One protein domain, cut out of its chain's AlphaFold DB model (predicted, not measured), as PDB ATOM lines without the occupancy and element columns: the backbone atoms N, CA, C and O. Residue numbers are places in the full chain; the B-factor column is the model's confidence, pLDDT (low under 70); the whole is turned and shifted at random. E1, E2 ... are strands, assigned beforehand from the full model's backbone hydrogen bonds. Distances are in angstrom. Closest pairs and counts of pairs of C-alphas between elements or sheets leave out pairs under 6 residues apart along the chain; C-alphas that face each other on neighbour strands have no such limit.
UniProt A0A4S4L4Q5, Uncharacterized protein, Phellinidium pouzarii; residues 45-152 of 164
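AT A GLANCE: This is residues 45 to 152 of the 164 residues of an uncharacterized protein of Phellinidium pouzarii (UniProt A0A4S4L4Q5). The chain is wound in stacked turns, a short solenoid of parallel strands with three walls: a long bent wall of E1, E3 and E6, a second wall of E2 and E5 across from it, and a short wall of E4 and E7 closing one end. One loop leaves the stack, and its residues 68 to 73 stick out. The printed part has 108 residues, with seven named strands, E1 to E7 in that order along the chain, and no named helix; its class is all strand. The sheets, in order E1, E3, E6, then E2, E5, and E4, E7, are each parallel. The whole is only just compact, close to loose, with a radius of gyration of the C-alphas of 15.6 A and spans of 39 by 34 by 22 A.

IN THESE COORDINATES: E1, residues 51 to 60, begins at C-alpha 51 (155.884, 128.586, 101.495), is 26.5 A long and bends by 55 degrees at residue 56. E2 is residues 77 to 84, 17.8 A. E3, residues 100 to 109, is 27.2 A long and ends at C-alpha 109 (154.982, 147.534, 82.131). E4 is residues 112 to 116. It runs on into E5, residues 118 to 126, at 64 degrees across a break of 1 residue; E5 is 17.2 A long and bends by 51 degrees at residue 122. E6, residues 138 to 145, is 21.1 A long and bends by 51 degrees at residue 141. E7, residues 148 to 151, ends at C-alpha 151 (155.661, 160.603, 93.289).

HOW THE PARTS SIT: In the largest sheet E1 and E6 are edge strands and E3 is the inner one; the sheet is twisted, with C-alphas up to 4.4 A off its best plane. E1 and E3 are parallel at 1 degree, with N 54 and O 102 within hydrogen-bond range at 2.9 A. E3 and E6 are parallel at 2 degrees, with N 108 and O 143 at 2.8 A. E2 is near both E3 and E6. E2 and E5 are parallel at 10 degrees, with N 81 and O 121 at 2.8 A. E4 and E7 are parallel at 4 degrees, with N 113 and O 148 at 2.8 A. The closest C-alphas of E2 and E4, those of Asn 77 and Val 116, are 5.5 A apart; those of E5 and E7, Leu 118 and Thr 151, are 6.1 A apart. E1 and E7 are among the pairs that are apart.

THE WHOLE: The two C-alphas farthest apart, those of Gln 49 and Asp 68, are 41.3 A apart. The printed part has no cut. The links E1 to E2, E2 to E3 and E5 to E6 are long; E3 to E4, E4 to E5 and E6 to E7 are tight. Residues 68 to 73 stand free. The mean pLDDT of the printed part is 84.4, and residues 72 to 75 are under 70.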
ATOM      1  N   GLY A  45     155.101 134.856 103.636       85.00
ATOM      2  CA  GLY A  45     155.895 134.242 104.694       85.00
ATOM      3  C   GLY A  45     155.255 134.343 106.082       85.00
ATOM      4  O   GLY A  45     155.964 134.332 107.089       85.00
ATOM      5  N   GLN A  46     153.924 134.473 106.171       89.56
ATOM      6  CA  GLN A  46     153.239 134.615 107.464       89.56
ATOM      7  C   GLN A  46     153.215 133.318 108.289       89.56
ATOM      8  O   GLN A  46     153.272 133.380 109.518       89.56
ATOM      9  N   TYR A  47     153.103 132.160 107.635       87.56
ATOM     10  CA  TYR A  47     152.907 130.866 108.289       87.56
ATOM     11  C   TYR A  47     154.163 130.003 108.151       87.56
ATOM     12  O   TYR A  47     154.493 129.577 107.054       87.56
ATOM     13  N   VAL A  48     154.822 129.684 109.271       87.62
ATOM     14  CA  VAL A  48     156.090 128.915 109.327       87.62
ATOM     15  C   VAL A  48     156.069 127.623 108.504       87.62
ATOM     16  O   VAL A  48     157.070 127.230 107.917       87.62
ATOM     17  N   GLN A  49     154.927 126.940 108.482       88.00
ATOM     18  CA  GLN A  49     154.773 125.630 107.850       88.00
ATOM     19  C   GLN A  49     154.506 125.685 106.339       88.00
ATOM     20  O   GLN A  49     154.438 124.634 105.703       88.00
ATOM     21  N   PHE A  50     154.319 126.878 105.773       83.50
ATOM     22  CA  PHE A  50     153.955 127.058 104.374       83.50
ATOM     23  C   PHE A  50     154.937 127.990 103.668       83.50
ATOM     24  O   PHE A  50     155.448 128.952 104.242       83.50
ATOM     25  N   ASN A  51     155.188 127.683 102.397       84.19
ATOM     26  CA  ASN A  51     155.884 128.586 101.495       84.19
ATOM     27  C   ASN A  51     154.850 129.334 100.669       84.19
ATOM     28  O   ASN A  51     153.941 128.707 100.124       84.19
ATOM     29  N   ASP A  52     155.050 130.637 100.513       83.31
ATOM     30  CA  ASP A  52     154.277 131.417  99.558       83.31
ATOM     31  C   ASP A  52     155.081 131.576  98.263       83.31
ATOM     32  O   ASP A  52     156.224 132.044  98.270       83.31
ATOM     33  N   ILE A  53     154.490 131.155  97.146       82.69
ATOM     34  CA  ILE A  53     155.115 131.185  95.823       82.69
ATOM     35  C   ILE A  53     154.285 132.087  94.917       82.69
ATOM     36  O   ILE A  53     153.092 131.865  94.728       82.69
ATOM     37  N   VAL A  54     154.930 133.104  94.351       80.56
ATOM     38  CA  VAL A  54     154.354 133.970  93.321       80.56
ATOM     39  C   VAL A  54     155.328 133.997  92.159       80.56
ATOM     40  O   VAL A  54     156.459 134.458  92.305       80.56
ATOM     41  N   GLU A  55     154.911 133.519  90.996       84.38
ATOM     42  CA  GLU A  55     155.785 133.524  89.831       84.38
ATOM     43  C   GLU A  55     155.065 133.833  88.526       84.38
ATOM     44  O   GLU A  55     153.869 133.590  88.396       84.38
ATOM     45  N   ASN A  56     155.820 134.357  87.557       83.81
ATOM     46  CA  ASN A  56     155.365 134.605  86.185       83.81
ATOM     47  C   ASN A  56     154.180 135.583  86.114       83.81
ATOM     48  O   ASN A  56     153.190 135.346  85.423       83.81
ATOM     49  N   VAL A  57     154.290 136.700  86.834       81.19
ATOM     50  CA  VAL A  57     153.239 137.720  86.906       81.19
ATOM     51  C   VAL A  57     153.534 138.835  85.911       81.19
ATOM     52  O   VAL A  57     154.565 139.496  86.008       81.19
ATOM     53  N   LEU A  58     152.605 139.091  84.990       81.38
ATOM     54  CA  LEU A  58     152.614 140.283  84.145       81.38
ATOM     55  C   LEU A  58     151.543 141.260  84.628       81.38
ATOM     56  O   LEU A  58     150.361 140.936  84.697       81.38
ATOM     57  N   LEU A  59     151.977 142.474  84.925       79.69
ATOM     58  CA  LEU A  59     151.146 143.632  85.194       79.69
ATOM     59  C   LEU A  59     151.378 144.625  84.057       79.69
ATOM     60  O   LEU A  59     152.498 145.091  83.869       79.69
ATOM     61  N   GLU A  60     150.354 144.944  83.274       83.19
ATOM     62  CA  GLU A  60     150.516 145.841  82.130       83.19
ATOM     63  C   GLU A  60     149.381 146.848  81.988       83.19
ATOM     64  O   GLU A  60     148.248 146.577  82.387       83.19
ATOM     65  N   ASN A  61     149.701 148.009  81.406       79.50
ATOM     66  CA  ASN A  61     148.751 149.085  81.117       79.50
ATOM     67  C   ASN A  61     147.977 149.545  82.369       79.50
ATOM     68  O   ASN A  61     146.745 149.619  82.390       79.50
ATOM     69  N   ILE A  62     148.716 149.832  83.444       77.75
ATOM     70  CA  ILE A  62     148.155 150.213  84.744       77.75
ATOM     71  C   ILE A  62     148.149 151.731  84.889       77.75
ATOM     72  O   ILE A  62     149.184 152.382  84.784       77.75
ATOM     73  N   ASN A  63     146.998 152.304  85.238       76.94
ATOM     74  CA  ASN A  63     146.883 153.720  85.574       76.94
ATOM     75  C   ASN A  63     146.535 153.896  87.058       76.94
ATOM     76  O   ASN A  63     145.423 153.579  87.479       76.94
ATOM     77  N   ASN A  64     147.478 154.407  87.849       75.06
ATOM     78  CA  ASN A  64     147.232 154.796  89.234       75.06
ATOM     79  C   ASN A  64     146.607 156.186  89.248       75.06
ATOM     80  O   ASN A  64     147.230 157.163  88.841       75.06
ATOM     81  N   VAL A  65     145.368 156.268  89.724       73.69
ATOM     82  CA  VAL A  65     144.616 157.519  89.798       73.69
ATOM     83  C   VAL A  65     144.588 157.997  91.241       73.69
ATOM     84  O   VAL A  65     144.110 157.281  92.118       73.69
ATOM     85  N   ARG A  66     145.064 159.225  91.476       73.50
ATOM     86  CA  ARG A  66     144.950 159.889  92.772       73.50
ATOM     87  C   ARG A  66     143.511 160.326  93.008       73.50
ATOM     88  O   ARG A  66     143.013 161.216  92.323       73.50
ATOM     89  N   LEU A  67     142.867 159.715  93.997       73.62
ATOM     90  CA  LEU A  67     141.663 160.271  94.605       73.62
ATOM     91  C   LEU A  67     142.049 161.303  95.673       73.62
ATOM     92  O   LEU A  67     143.171 161.293  96.191       73.62
ATOM     93  N   ASP A  68     141.108 162.187  96.003       76.31
ATOM     94  CA  ASP A  68     141.282 163.176  97.068       76.31
ATOM     95  C   ASP A  68     141.756 162.491  98.362       76.31
ATOM     96  O   ASP A  68     141.236 161.445  98.757       76.31
ATOM     97  N   ALA A  69     142.760 163.062  99.029       72.31
ATOM     98  CA  ALA A  69     143.370 162.457 100.210       72.31
ATOM     99  C   ALA A  69     142.401 162.339 101.400       72.31
ATOM    100  O   ALA A  69     142.597 161.476 102.253       72.31
ATOM    101  N   SER A  70     141.353 163.165 101.460       78.00
ATOM    102  CA  SER A  70     140.274 163.026 102.447       78.00
ATOM    103  C   SER A  70     139.440 161.759 102.231       78.00
ATOM    104  O   SER A  70     138.872 161.225 103.181       78.00
ATOM    105  N   ILE A  71     139.416 161.251 100.996       72.12
ATOM    106  CA  ILE A  71     138.685 160.056 100.577       72.12
ATOM    107  C   ILE A  71     139.603 158.828 100.609       72.12
ATOM    108  O   ILE A  71     139.252 157.787 101.162       72.12
ATOM    109  N   GLN A  72     140.806 158.946 100.045       67.56
ATOM    110  CA  GLN A  72     141.791 157.870  99.974       67.56
ATOM    111  C   GLN A  72     143.137 158.322 100.563       67.56
ATOM    112  O   GLN A  72     144.113 158.517  99.836       67.56
ATOM    113  N   PRO A  73     143.250 158.415 101.900       68.81
ATOM    114  CA  PRO A  73     144.472 158.897 102.552       68.81
ATOM    115  C   PRO A  73     145.670 157.943 102.405       68.81
ATOM    116  O   PRO A  73     146.791 158.291 102.758       68.81
ATOM    117  N   ASN A  74     145.448 156.716 101.917       62.84
ATOM    118  CA  ASN A  74     146.411 155.614 101.966       62.84
ATOM    119  C   ASN A  74     146.969 155.197 100.593       62.84
ATOM    120  O   ASN A  74     147.381 154.044 100.434       62.84
ATOM    121  N   MET A  75     146.986 156.089  99.600       68.06
ATOM    122  CA  MET A  75     147.622 155.799  98.310       68.06
ATOM    123  C   MET A  75     149.144 155.983  98.392       68.06
ATOM    124  O   MET A  75     149.689 157.005  97.987       68.06
ATOM    125  N   LYS A  76     149.819 154.986  98.977       74.81
ATOM    126  CA  LYS A  76     151.240 155.089  99.339       74.81
ATOM    127  C   LYS A  76     152.206 154.591  98.273       74.81
ATOM    128  O   LYS A  76     153.223 155.221  98.048       74.81
ATOM    129  N   ASN A  77     151.937 153.461  97.629       79.06
ATOM    130  CA  ASN A  77     152.905 152.852  96.715       79.06
ATOM    131  C   ASN A  77     152.253 152.565  95.361       79.06
ATOM    132  O   ASN A  77     151.099 152.142  95.344       79.06
ATOM    133  N   GLY A  78     152.997 152.728  94.266       78.81
ATOM    134  CA  GLY A  78     152.592 152.252  92.944       78.81
ATOM    135  C   GLY A  78     152.554 150.723  92.903       78.81
ATOM    136  O   GLY A  78     151.496 150.127  92.721       78.81
ATOM    137  N   VAL A  79     153.697 150.076  93.150       82.38
ATOM    138  CA  VAL A  79     153.790 148.623  93.372       82.38
ATOM    139  C   VAL A  79     154.475 148.342  94.707       82.38
ATOM    140  O   VAL A  79     155.485 148.963  95.041       82.38
ATOM    141  N   TYR A  80     153.922 147.406  95.483       83.75
ATOM    142  CA  TYR A  80     154.387 147.108  96.836       83.75
ATOM    143  C   TYR A  80     154.636 145.615  97.060       83.75
ATOM    144  O   TYR A  80     153.716 144.817  97.181       83.75
ATOM    145  N   PHE A  81     155.897 145.231  97.185       82.12
ATOM    146  CA  PHE A  81     156.298 143.885  97.566       82.12
ATOM    147  C   PHE A  81     156.473 143.820  99.079       82.12
ATOM    148  O   PHE A  81     157.220 144.610  99.658       82.12
ATOM    149  N   LYS A  82     155.773 142.890  99.730       87.44
ATOM    150  CA  LYS A  82     155.702 142.822 101.189       87.44
ATOM    151  C   LYS A  82     155.861 141.391 101.697       87.44
ATOM    152  O   LYS A  82     155.054 140.531 101.347       87.44
ATOM    153  N   SER A  83     156.825 141.152 102.583       85.25
ATOM    154  CA  SER A  83     156.967 139.891 103.320       85.25
ATOM    155  C   SER A  83     157.126 140.106 104.827       85.25
ATOM    156  O   SER A  83     157.505 141.185 105.295       85.25
ATOM    157  N   TRP A  84     156.772 139.077 105.598       92.19
ATOM    158  CA  TRP A  84     157.070 139.003 107.023       92.19
ATOM    159  C   TRP A  84     158.553 138.781 107.260       92.19
ATOM    160  O   TRP A  84     159.258 138.181 106.448       92.19
ATOM    161  N   THR A  85     158.999 139.240 108.421       92.19
ATOM    162  CA  THR A  85     160.287 138.837 108.977       92.19
ATOM    163  C   THR A  85     160.347 137.311 109.192       92.19
ATOM    164  O   THR A  85     159.313 136.638 109.233       92.19
ATOM    165  N   ALA A  86     161.544 136.736 109.327       92.75
ATOM    166  CA  ALA A  86     161.691 135.301 109.592       92.75
ATOM    167  C   ALA A  86     161.507 134.937 111.071       92.75
ATOM    168  O   ALA A  86     161.140 133.805 111.383       92.75
ATOM    169  N   THR A  87     161.727 135.874 111.998       94.38
ATOM    170  CA  THR A  87     161.303 135.659 113.388       94.38
ATOM    171  C   THR A  87     159.777 135.565 113.458       94.38
ATOM    172  O   THR A  87     159.061 136.384 112.887       94.38
ATOM    173  N   VAL A  88     159.254 134.583 114.188       95.75
ATOM    174  CA  VAL A  88     157.810 134.473 114.427       95.75
ATOM    175  C   VAL A  88     157.415 135.422 115.553       95.75
ATOM    176  O   VAL A  88     157.756 135.186 116.711       95.75
ATOM    177  N   ASN A  89     156.664 136.472 115.224       94.25
ATOM    178  CA  ASN A  89     156.166 137.450 116.186       94.25
ATOM    179  C   ASN A  89     154.640 137.370 116.290       94.25
ATOM    180  O   ASN A  89     153.909 137.848 115.421       94.25
ATOM    181  N   GLY A  90     154.150 136.778 117.381       93.19
ATOM    182  CA  GLY A  90     152.720 136.565 117.613       93.19
ATOM    183  C   GLY A  90     152.142 135.402 116.803       93.19
ATOM    184  O   GLY A  90     152.869 134.520 116.350       93.19
ATOM    185  N   VAL A  91     150.817 135.387 116.646       87.38
ATOM    186  CA  VAL A  91     150.088 134.330 115.927       87.38
ATOM    187  C   VAL A  91     149.194 134.927 114.836       87.38
ATOM    188  O   VAL A  91     148.623 136.002 115.047       87.38
ATOM    189  N   PRO A  92     149.042 134.264 113.677       82.56
ATOM    190  CA  PRO A  92     148.110 134.709 112.647       82.56
ATOM    191  C   PRO A  92     146.668 134.854 113.176       82.56
ATOM    192  O   PRO A  92     146.263 134.096 114.060       82.56
ATOM    193  N   PRO A  93     145.874 135.812 112.653       77.62
ATOM    194  CA  PRO A  93     146.175 136.659 111.495       77.62
ATOM    195  C   PRO A  93     146.917 137.967 111.827       77.62
ATOM    196  O   PRO A  93     147.380 138.639 110.909       77.62
ATOM    197  N   SER A  94     147.017 138.351 113.105       83.12
ATOM    198  CA  SER A  94     147.611 139.632 113.528       83.12
ATOM    199  C   SER A  94     149.127 139.578 113.736       83.12
ATOM    200  O   SER A  94     149.781 140.617 113.688       83.12
ATOM    201  N   GLY A  95     149.683 138.384 113.939       87.06
ATOM    202  CA  GLY A  95     151.114 138.095 113.996       87.06
ATOM    203  C   GLY A  95     151.525 137.014 112.995       87.06
ATOM    204  O   GLY A  95     150.735 136.598 112.145       87.06
ATOM    205  N   GLY A  96     152.765 136.553 113.095       90.81
ATOM    206  CA  GLY A  96     153.325 135.520 112.228       90.81
ATOM    207  C   GLY A  96     154.775 135.806 111.864       90.81
ATOM    208  O   GLY A  96     155.485 136.495 112.596       90.81
ATOM    209  N   GLY A  97     155.199 135.255 110.733       90.38
ATOM    210  CA  GLY A  97     156.581 135.270 110.268       90.38
ATOM    211  C   GLY A  97     157.150 133.865 110.161       90.38
ATOM    212  O   GLY A  97     156.482 132.873 110.460       90.38
ATOM    213  N   GLY A  98     158.391 133.779 109.695       90.94
ATOM    214  CA  GLY A  98     159.113 132.513 109.558       90.94
ATOM    215  C   GLY A  98     158.668 131.616 108.404       90.94
ATOM    216  O   GLY A  98     159.288 130.576 108.200       90.94
ATOM    217  N   GLY A  99     157.649 131.999 107.631       88.62
ATOM    218  CA  GLY A  99     157.329 131.350 106.361       88.62
ATOM    219  C   GLY A  99     158.324 131.755 105.266       88.62
ATOM    220  O   GLY A  99     158.821 132.885 105.241       88.62
ATOM    221  N   GLY A 100     158.629 130.815 104.375       85.62
ATOM    222  CA  GLY A 100     159.565 130.998 103.265       85.62
ATOM    223  C   GLY A 100     158.866 131.157 101.917       85.62
ATOM    224  O   GLY A 100     157.694 131.519 101.832       85.62
ATOM    225  N   GLY A 101     159.606 130.860 100.849       87.06
ATOM    226  CA  GLY A 101     159.117 130.914  99.472       87.06
ATOM    227  C   GLY A 101     159.784 132.012  98.653       87.06
ATOM    228  O   GLY A 101     160.885 132.468  98.979       87.06
ATOM    229  N   TYR A 102     159.144 132.406  97.556       84.56
ATOM    230  CA  TYR A 102     159.713 133.387  96.641       84.56
ATOM    231  C   TYR A 102     158.665 134.116  95.804       84.56
ATOM    232  O   TYR A 102     157.597 133.594  95.490       84.56
ATOM    233  N   VAL A 103     159.045 135.321  95.385       83.38
ATOM    234  CA  VAL A 103     158.451 136.036  94.260       83.38
ATOM    235  C   VAL A 103     159.470 136.083  93.130       83.38
ATOM    236  O   VAL A 103     160.597 136.546  93.333       83.38
ATOM    237  N   LYS A 104     159.093 135.597  91.948       86.75
ATOM    238  CA  LYS A 104     160.002 135.490  90.805       86.75
ATOM    239  C   LYS A 104     159.330 135.843  89.483       86.75
ATOM    240  O   LYS A 104     158.170 135.528  89.274       86.75
ATOM    241  N   ASN A 105     160.078 136.432  88.556       86.31
ATOM    242  CA  ASN A 105     159.622 136.714  87.193       86.31
ATOM    243  C   ASN A 105     158.337 137.557  87.186       86.31
ATOM    244  O   ASN A 105     157.284 137.131  86.709       86.31
ATOM    245  N   VAL A 106     158.427 138.742  87.789       84.62
ATOM    246  CA  VAL A 106     157.346 139.730  87.779       84.62
ATOM    247  C   VAL A 106     157.721 140.834  86.812       84.62
ATOM    248  O   VAL A 106     158.738 141.498  86.989       84.62
ATOM    249  N   VAL A 107     156.885 141.064  85.811       85.75
ATOM    250  CA  VAL A 107     157.036 142.160  84.860       85.75
ATOM    251  C   VAL A 107     155.917 143.155  85.104       85.75
ATOM    252  O   VAL A 107     154.747 142.790  85.069       85.75
ATOM    253  N   VAL A 108     156.268 144.418  85.322       86.50
ATOM    254  CA  VAL A 108     155.315 145.522  85.373       86.50
ATOM    255  C   VAL A 108     155.641 146.516  84.274       86.50
ATOM    256  O   VAL A 108     156.685 147.168  84.334       86.50
ATOM    257  N   ARG A 109     154.762 146.652  83.280       87.12
ATOM    258  CA  ARG A 109     154.982 147.534  82.131       87.12
ATOM    259  C   ARG A 109     153.857 148.528  81.880       87.12
ATOM    260  O   ARG A 109     152.720 148.297  82.283       87.12
ATOM    261  N   ASP A 110     154.180 149.628  81.208       81.06
ATOM    262  CA  ASP A 110     153.216 150.650  80.785       81.06
ATOM    263  C   ASP A 110     152.390 151.217  81.954       81.06
ATOM    264  O   ASP A 110     151.162 151.323  81.896       81.06
ATOM    265  N   MET A 111     153.065 151.546  83.060       82.62
ATOM    266  CA  MET A 111     152.415 152.047  84.271       82.62
ATOM    267  C   MET A 111     152.469 153.574  84.359       82.62
ATOM    268  O   MET A 111     153.530 154.190  84.252       82.62
ATOM    269  N   LYS A 112     151.314 154.194  84.608       81.56
ATOM    270  CA  LYS A 112     151.164 155.628  84.876       81.56
ATOM    271  C   LYS A 112     150.917 155.857  86.362       81.56
ATOM    272  O   LYS A 112     149.963 155.324  86.924       81.56
ATOM    273  N   LEU A 113     151.781 156.643  86.993       84.25
ATOM    274  CA  LEU A 113     151.702 157.044  88.393       84.25
ATOM    275  C   LEU A 113     151.113 158.449  88.523       84.25
ATOM    276  O   LEU A 113     151.436 159.346  87.749       84.25
ATOM    277  N   ASN A 114     150.298 158.661  89.548       84.94
ATOM    278  CA  ASN A 114     149.791 159.981  89.894       84.94
ATOM    279  C   ASN A 114     149.923 160.174  91.402       84.94
ATOM    280  O   ASN A 114     149.146 159.596  92.153       84.94
ATOM    281  N   GLU A 115     150.928 160.933  91.837       82.75
ATOM    282  CA  GLU A 115     151.127 161.324  93.238       82.75
ATOM    283  C   GLU A 115     151.073 160.149  94.239       82.75
ATOM    284  O   GLU A 115     150.408 160.225  95.273       82.75
ATOM    285  N   VAL A 116     151.754 159.038  93.942       78.06
ATOM    286  CA  VAL A 116     152.005 157.971  94.938       78.06
ATOM    287  C   VAL A 116     153.201 158.349  95.816       78.06
ATOM    288  O   VAL A 116     154.101 159.028  95.335       78.06
ATOM    289  N   ASP A 117     153.294 157.891  97.065       80.06
ATOM    290  CA  ASP A 117     154.492 158.175  97.879       80.06
ATOM    291  C   ASP A 117     155.745 157.525  97.268       80.06
ATOM    292  O   ASP A 117     156.712 158.219  96.972       80.06
ATOM    293  N   LEU A 118     155.713 156.215  97.005       80.69
ATOM    294  CA  LEU A 118     156.810 155.460  96.388       80.69
ATOM    295  C   LEU A 118     156.350 154.785  95.092       80.69
ATOM    296  O   LEU A 118     155.291 154.165  95.051       80.69
ATOM    297  N   SER A 119     157.148 154.848  94.027       85.00
ATOM    298  CA  SER A 119     156.839 154.147  92.770       85.00
ATOM    299  C   SER A 119     156.871 152.627  92.956       85.00
ATOM    300  O   SER A 119     155.902 151.936  92.638       85.00
ATOM    301  N   VAL A 120     157.957 152.126  93.544       83.88
ATOM    302  CA  VAL A 120     158.161 150.727  93.924       83.88
ATOM    303  C   VAL A 120     158.644 150.680  95.368       83.88
ATOM    304  O   VAL A 120     159.514 151.454  95.764       83.88
ATOM    305  N   HIS A 121     158.105 149.756  96.154       84.50
ATOM    306  CA  HIS A 121     158.532 149.532  97.530       84.50
ATOM    307  C   HIS A 121     158.678 148.032  97.784       84.50
ATOM    308  O   HIS A 121     157.751 147.269  97.534       84.50
ATOM    309  N   VAL A 122     159.842 147.614  98.280       84.06
ATOM    310  CA  VAL A 122     160.101 146.251  98.757       84.06
ATOM    311  C   VAL A 122     160.304 146.304 100.268       84.06
ATOM    312  O   VAL A 122     161.180 147.016 100.751       84.06
ATOM    313  N   TYR A 123     159.477 145.582 101.018       84.12
ATOM    314  CA  TYR A 123     159.461 145.601 102.478       84.12
ATOM    315  C   TYR A 123     159.429 144.181 103.039       84.12
ATOM    316  O   TYR A 123     158.411 143.498 102.946       84.12
ATOM    317  N   GLN A 124     160.538 143.746 103.639       86.69
ATOM    318  CA  GLN A 124     160.746 142.356 104.077       86.69
ATOM    319  C   GLN A 124     160.777 142.173 105.599       86.69
ATOM    320  O   GLN A 124     161.255 141.163 106.108       86.69
ATOM    321  N   THR A 125     160.318 143.168 106.354       88.06
ATOM    322  CA  THR A 125     160.408 143.176 107.823       88.06
ATOM    323  C   THR A 125     159.048 143.357 108.481       88.06
ATOM    324  O   THR A 125     158.960 143.839 109.609       88.06
ATOM    325  N   ASN A 126     157.961 142.969 107.803       89.56
ATOM    326  CA  ASN A 126     156.636 143.107 108.393       89.56
ATOM    327  C   ASN A 126     156.537 142.327 109.709       89.56
ATOM    328  O   ASN A 126     156.853 141.139 109.753       89.56
ATOM    329  N   GLY A 127     156.089 143.018 110.759       86.88
ATOM    330  CA  GLY A 127     155.989 142.465 112.110       86.88
ATOM    331  C   GLY A 127     157.333 142.224 112.803       86.88
ATOM    332  O   GLY A 127     157.338 141.576 113.841       86.88
ATOM    333  N   GLY A 128     158.453 142.693 112.242       88.94
ATOM    334  CA  GLY A 128     159.790 142.519 112.807       88.94
ATOM    335  C   GLY A 128     160.254 143.662 113.708       88.94
ATOM    336  O   GLY A 128     159.869 144.819 113.539       88.94
ATOM    337  N   HIS A 129     161.132 143.316 114.642       93.00
ATOM    338  CA  HIS A 129     161.873 144.199 115.535       93.00
ATOM    339  C   HIS A 129     163.350 144.267 115.112       93.00
ATOM    340  O   HIS A 129     163.821 143.452 114.322       93.00
ATOM    341  N   SER A 130     164.120 145.209 115.664       88.88
ATOM    342  CA  SER A 130     165.497 145.495 115.220       88.88
ATOM    343  C   SER A 130     166.490 144.324 115.296       88.88
ATOM    344  O   SER A 130     167.512 144.375 114.622       88.88
ATOM    345  N   ASN A 131     166.209 143.289 116.096       89.81
ATOM    346  CA  ASN A 131     167.074 142.112 116.265       89.81
ATOM    347  C   ASN A 131     166.501 140.844 115.614       89.81
ATOM    348  O   ASN A 131     167.028 139.753 115.828       89.81
ATOM    349  N   ASP A 132     165.405 140.971 114.870       90.44
ATOM    350  CA  ASP A 132     164.756 139.824 114.255       90.44
ATOM    351  C   ASP A 132     165.498 139.341 113.015       90.44
ATOM    352  O   ASP A 132     166.143 140.103 112.294       90.44
ATOM    353  N   THR A 133     165.376 138.040 112.760       92.31
ATOM    354  CA  THR A 133     165.968 137.413 111.581       92.31
ATOM    355  C   THR A 133     165.254 137.938 110.334       92.31
ATOM    356  O   THR A 133     164.025 137.845 110.287       92.31
ATOM    357  N   PRO A 134     165.970 138.456 109.318       88.75
ATOM    358  CA  PRO A 134     165.360 138.923 108.073       88.75
ATOM    359  C   PRO A 134     164.537 137.836 107.376       88.75
ATOM    360  O   PRO A 134     164.826 136.655 107.537       88.75
ATOM    361  N   SER A 135     163.538 138.235 106.582       91.62
ATOM    362  CA  SER A 135     162.643 137.316 105.858       91.62
ATOM    363  C   SER A 135     163.376 136.173 105.150       91.62
ATOM    364  O   SER A 135     164.366 136.399 104.452       91.62
ATOM    365  N   PHE A 136     162.838 134.956 105.256       89.75
ATOM    366  CA  PHE A 136     163.294 133.828 104.439       89.75
ATOM    367  C   PHE A 136     162.821 133.941 102.986       89.75
ATOM    368  O   PHE A 136     163.439 133.360 102.093       89.75
ATOM    369  N   LEU A 137     161.755 134.703 102.736       89.00
ATOM    370  CA  LEU A 137     161.196 134.871 101.408       89.00
ATOM    371  C   LEU A 137     162.073 135.757 100.523       89.00
ATOM    372  O   LEU A 137     162.512 136.829 100.939       89.00
ATOM    373  N   GLN A 138     162.277 135.322  99.282       88.88
ATOM    374  CA  GLN A 138     163.139 135.999  98.316       88.88
ATOM    375  C   GLN A 138     162.332 136.709  97.224       88.88
ATOM    376  O   GLN A 138     161.306 136.203  96.778       88.88
ATOM    377  N   PHE A 139     162.830 137.850  96.747       86.62
ATOM    378  CA  PHE A 139     162.322 138.536  95.558       86.62
ATOM    379  C   PHE A 139     163.401 138.491  94.473       86.62
ATOM    380  O   PHE A 139     164.548 138.847  94.732       86.62
ATOM    381  N   SER A 140     163.053 138.042  93.268       90.38
ATOM    382  CA  SER A 140     163.995 137.900  92.150       90.38
ATOM    383  C   SER A 140     163.311 138.155  90.808       90.38
ATOM    384  O   SER A 140     162.091 138.064  90.707       90.38
ATOM    385  N   ASP A 141     164.092 138.489  89.779       90.56
ATOM    386  CA  ASP A 141     163.611 138.698  88.407       90.56
ATOM    387  C   ASP A 141     162.400 139.651  88.326       90.56
ATOM    388  O   ASP A 141     161.349 139.320  87.775       90.56
ATOM    389  N   LEU A 142     162.536 140.841  88.924       87.19
ATOM    390  CA  LEU A 142     161.529 141.905  88.873       87.19
ATOM    391  C   LEU A 142     161.897 142.912  87.776       87.19
ATOM    392  O   LEU A 142     162.974 143.505  87.816       87.19
ATOM    393  N   SER A 143     161.003 143.125  86.813       87.31
ATOM    394  CA  SER A 143     161.201 144.039  85.684       87.31
ATOM    395  C   SER A 143     160.166 145.159  85.706       87.31
ATOM    396  O   SER A 143     158.970 144.889  85.758       87.31
ATOM    397  N   PHE A 144     160.612 146.412  85.614       89.06
ATOM    398  CA  PHE A 144     159.754 147.600  85.557       89.06
ATOM    399  C   PHE A 144     160.052 148.360  84.261       89.06
ATOM    400  O   PHE A 144     161.173 148.832  84.078       89.06
ATOM    401  N   ILE A 145     159.090 148.418  83.337       90.31
ATOM    402  CA  ILE A 145     159.325 148.815  81.938       90.31
ATOM    403  C   ILE A 145     158.346 149.922  81.535       90.31
ATOM    404  O   ILE A 145     157.147 149.792  81.753       90.31
ATOM    405  N   ASP A 146     158.833 151.017  80.952       92.00
ATOM    406  CA  ASP A 146     157.990 152.097  80.412       92.00
ATOM    407  C   ASP A 146     157.011 152.718  81.432       92.00
ATOM    408  O   ASP A 146     155.826 152.938  81.175       92.00
ATOM    409  N   TRP A 147     157.519 153.017  82.632       90.56
ATOM    410  CA  TRP A 147     156.766 153.732  83.666       90.56
ATOM    411  C   TRP A 147     156.857 155.251  83.489       90.56
ATOM    412  O   TRP A 147     157.905 155.792  83.137       90.56
ATOM    413  N   SER A 148     155.777 155.963  83.803       86.94
ATOM    414  CA  SER A 148     155.720 157.432  83.785       86.94
ATOM    415  C   SER A 148     154.838 157.965  84.917       86.94
ATOM    416  O   SER A 148     154.047 157.213  85.481       86.94
ATOM    417  N   GLY A 149     154.952 159.250  85.269       88.31
ATOM    418  CA  GLY A 149     154.093 159.881  86.279       88.31
ATOM    419  C   GLY A 149     154.843 160.583  87.408       88.31
ATOM    420  O   GLY A 149     155.997 160.970  87.238       88.31
ATOM    421  N   THR A 150     154.179 160.766  88.552       86.12
ATOM    422  CA  THR A 150     154.704 161.534  89.696       86.12
ATOM    423  C   THR A 150     154.676 160.753  91.010       86.12
ATOM    424  O   THR A 150     153.808 159.904  91.233       86.12
ATOM    425  N   THR A 151     155.622 161.074  91.899       85.50
ATOM    426  CA  THR A 151     155.661 160.603  93.289       85.50
ATOM    427  C   THR A 151     155.728 161.776  94.270       85.50
ATOM    428  O   THR A 151     156.182 162.857  93.900       85.50
ATOM    429  N   THR A 152     155.296 161.578  95.517       82.88
ATOM    430  CA  THR A 152     155.286 162.611  96.573       82.88
ATOM    431  C   THR A 152     156.397 162.437  97.609       82.88
ATOM    432  O   THR A 152     156.737 163.409  98.286       82.88
TER     433      THR A 152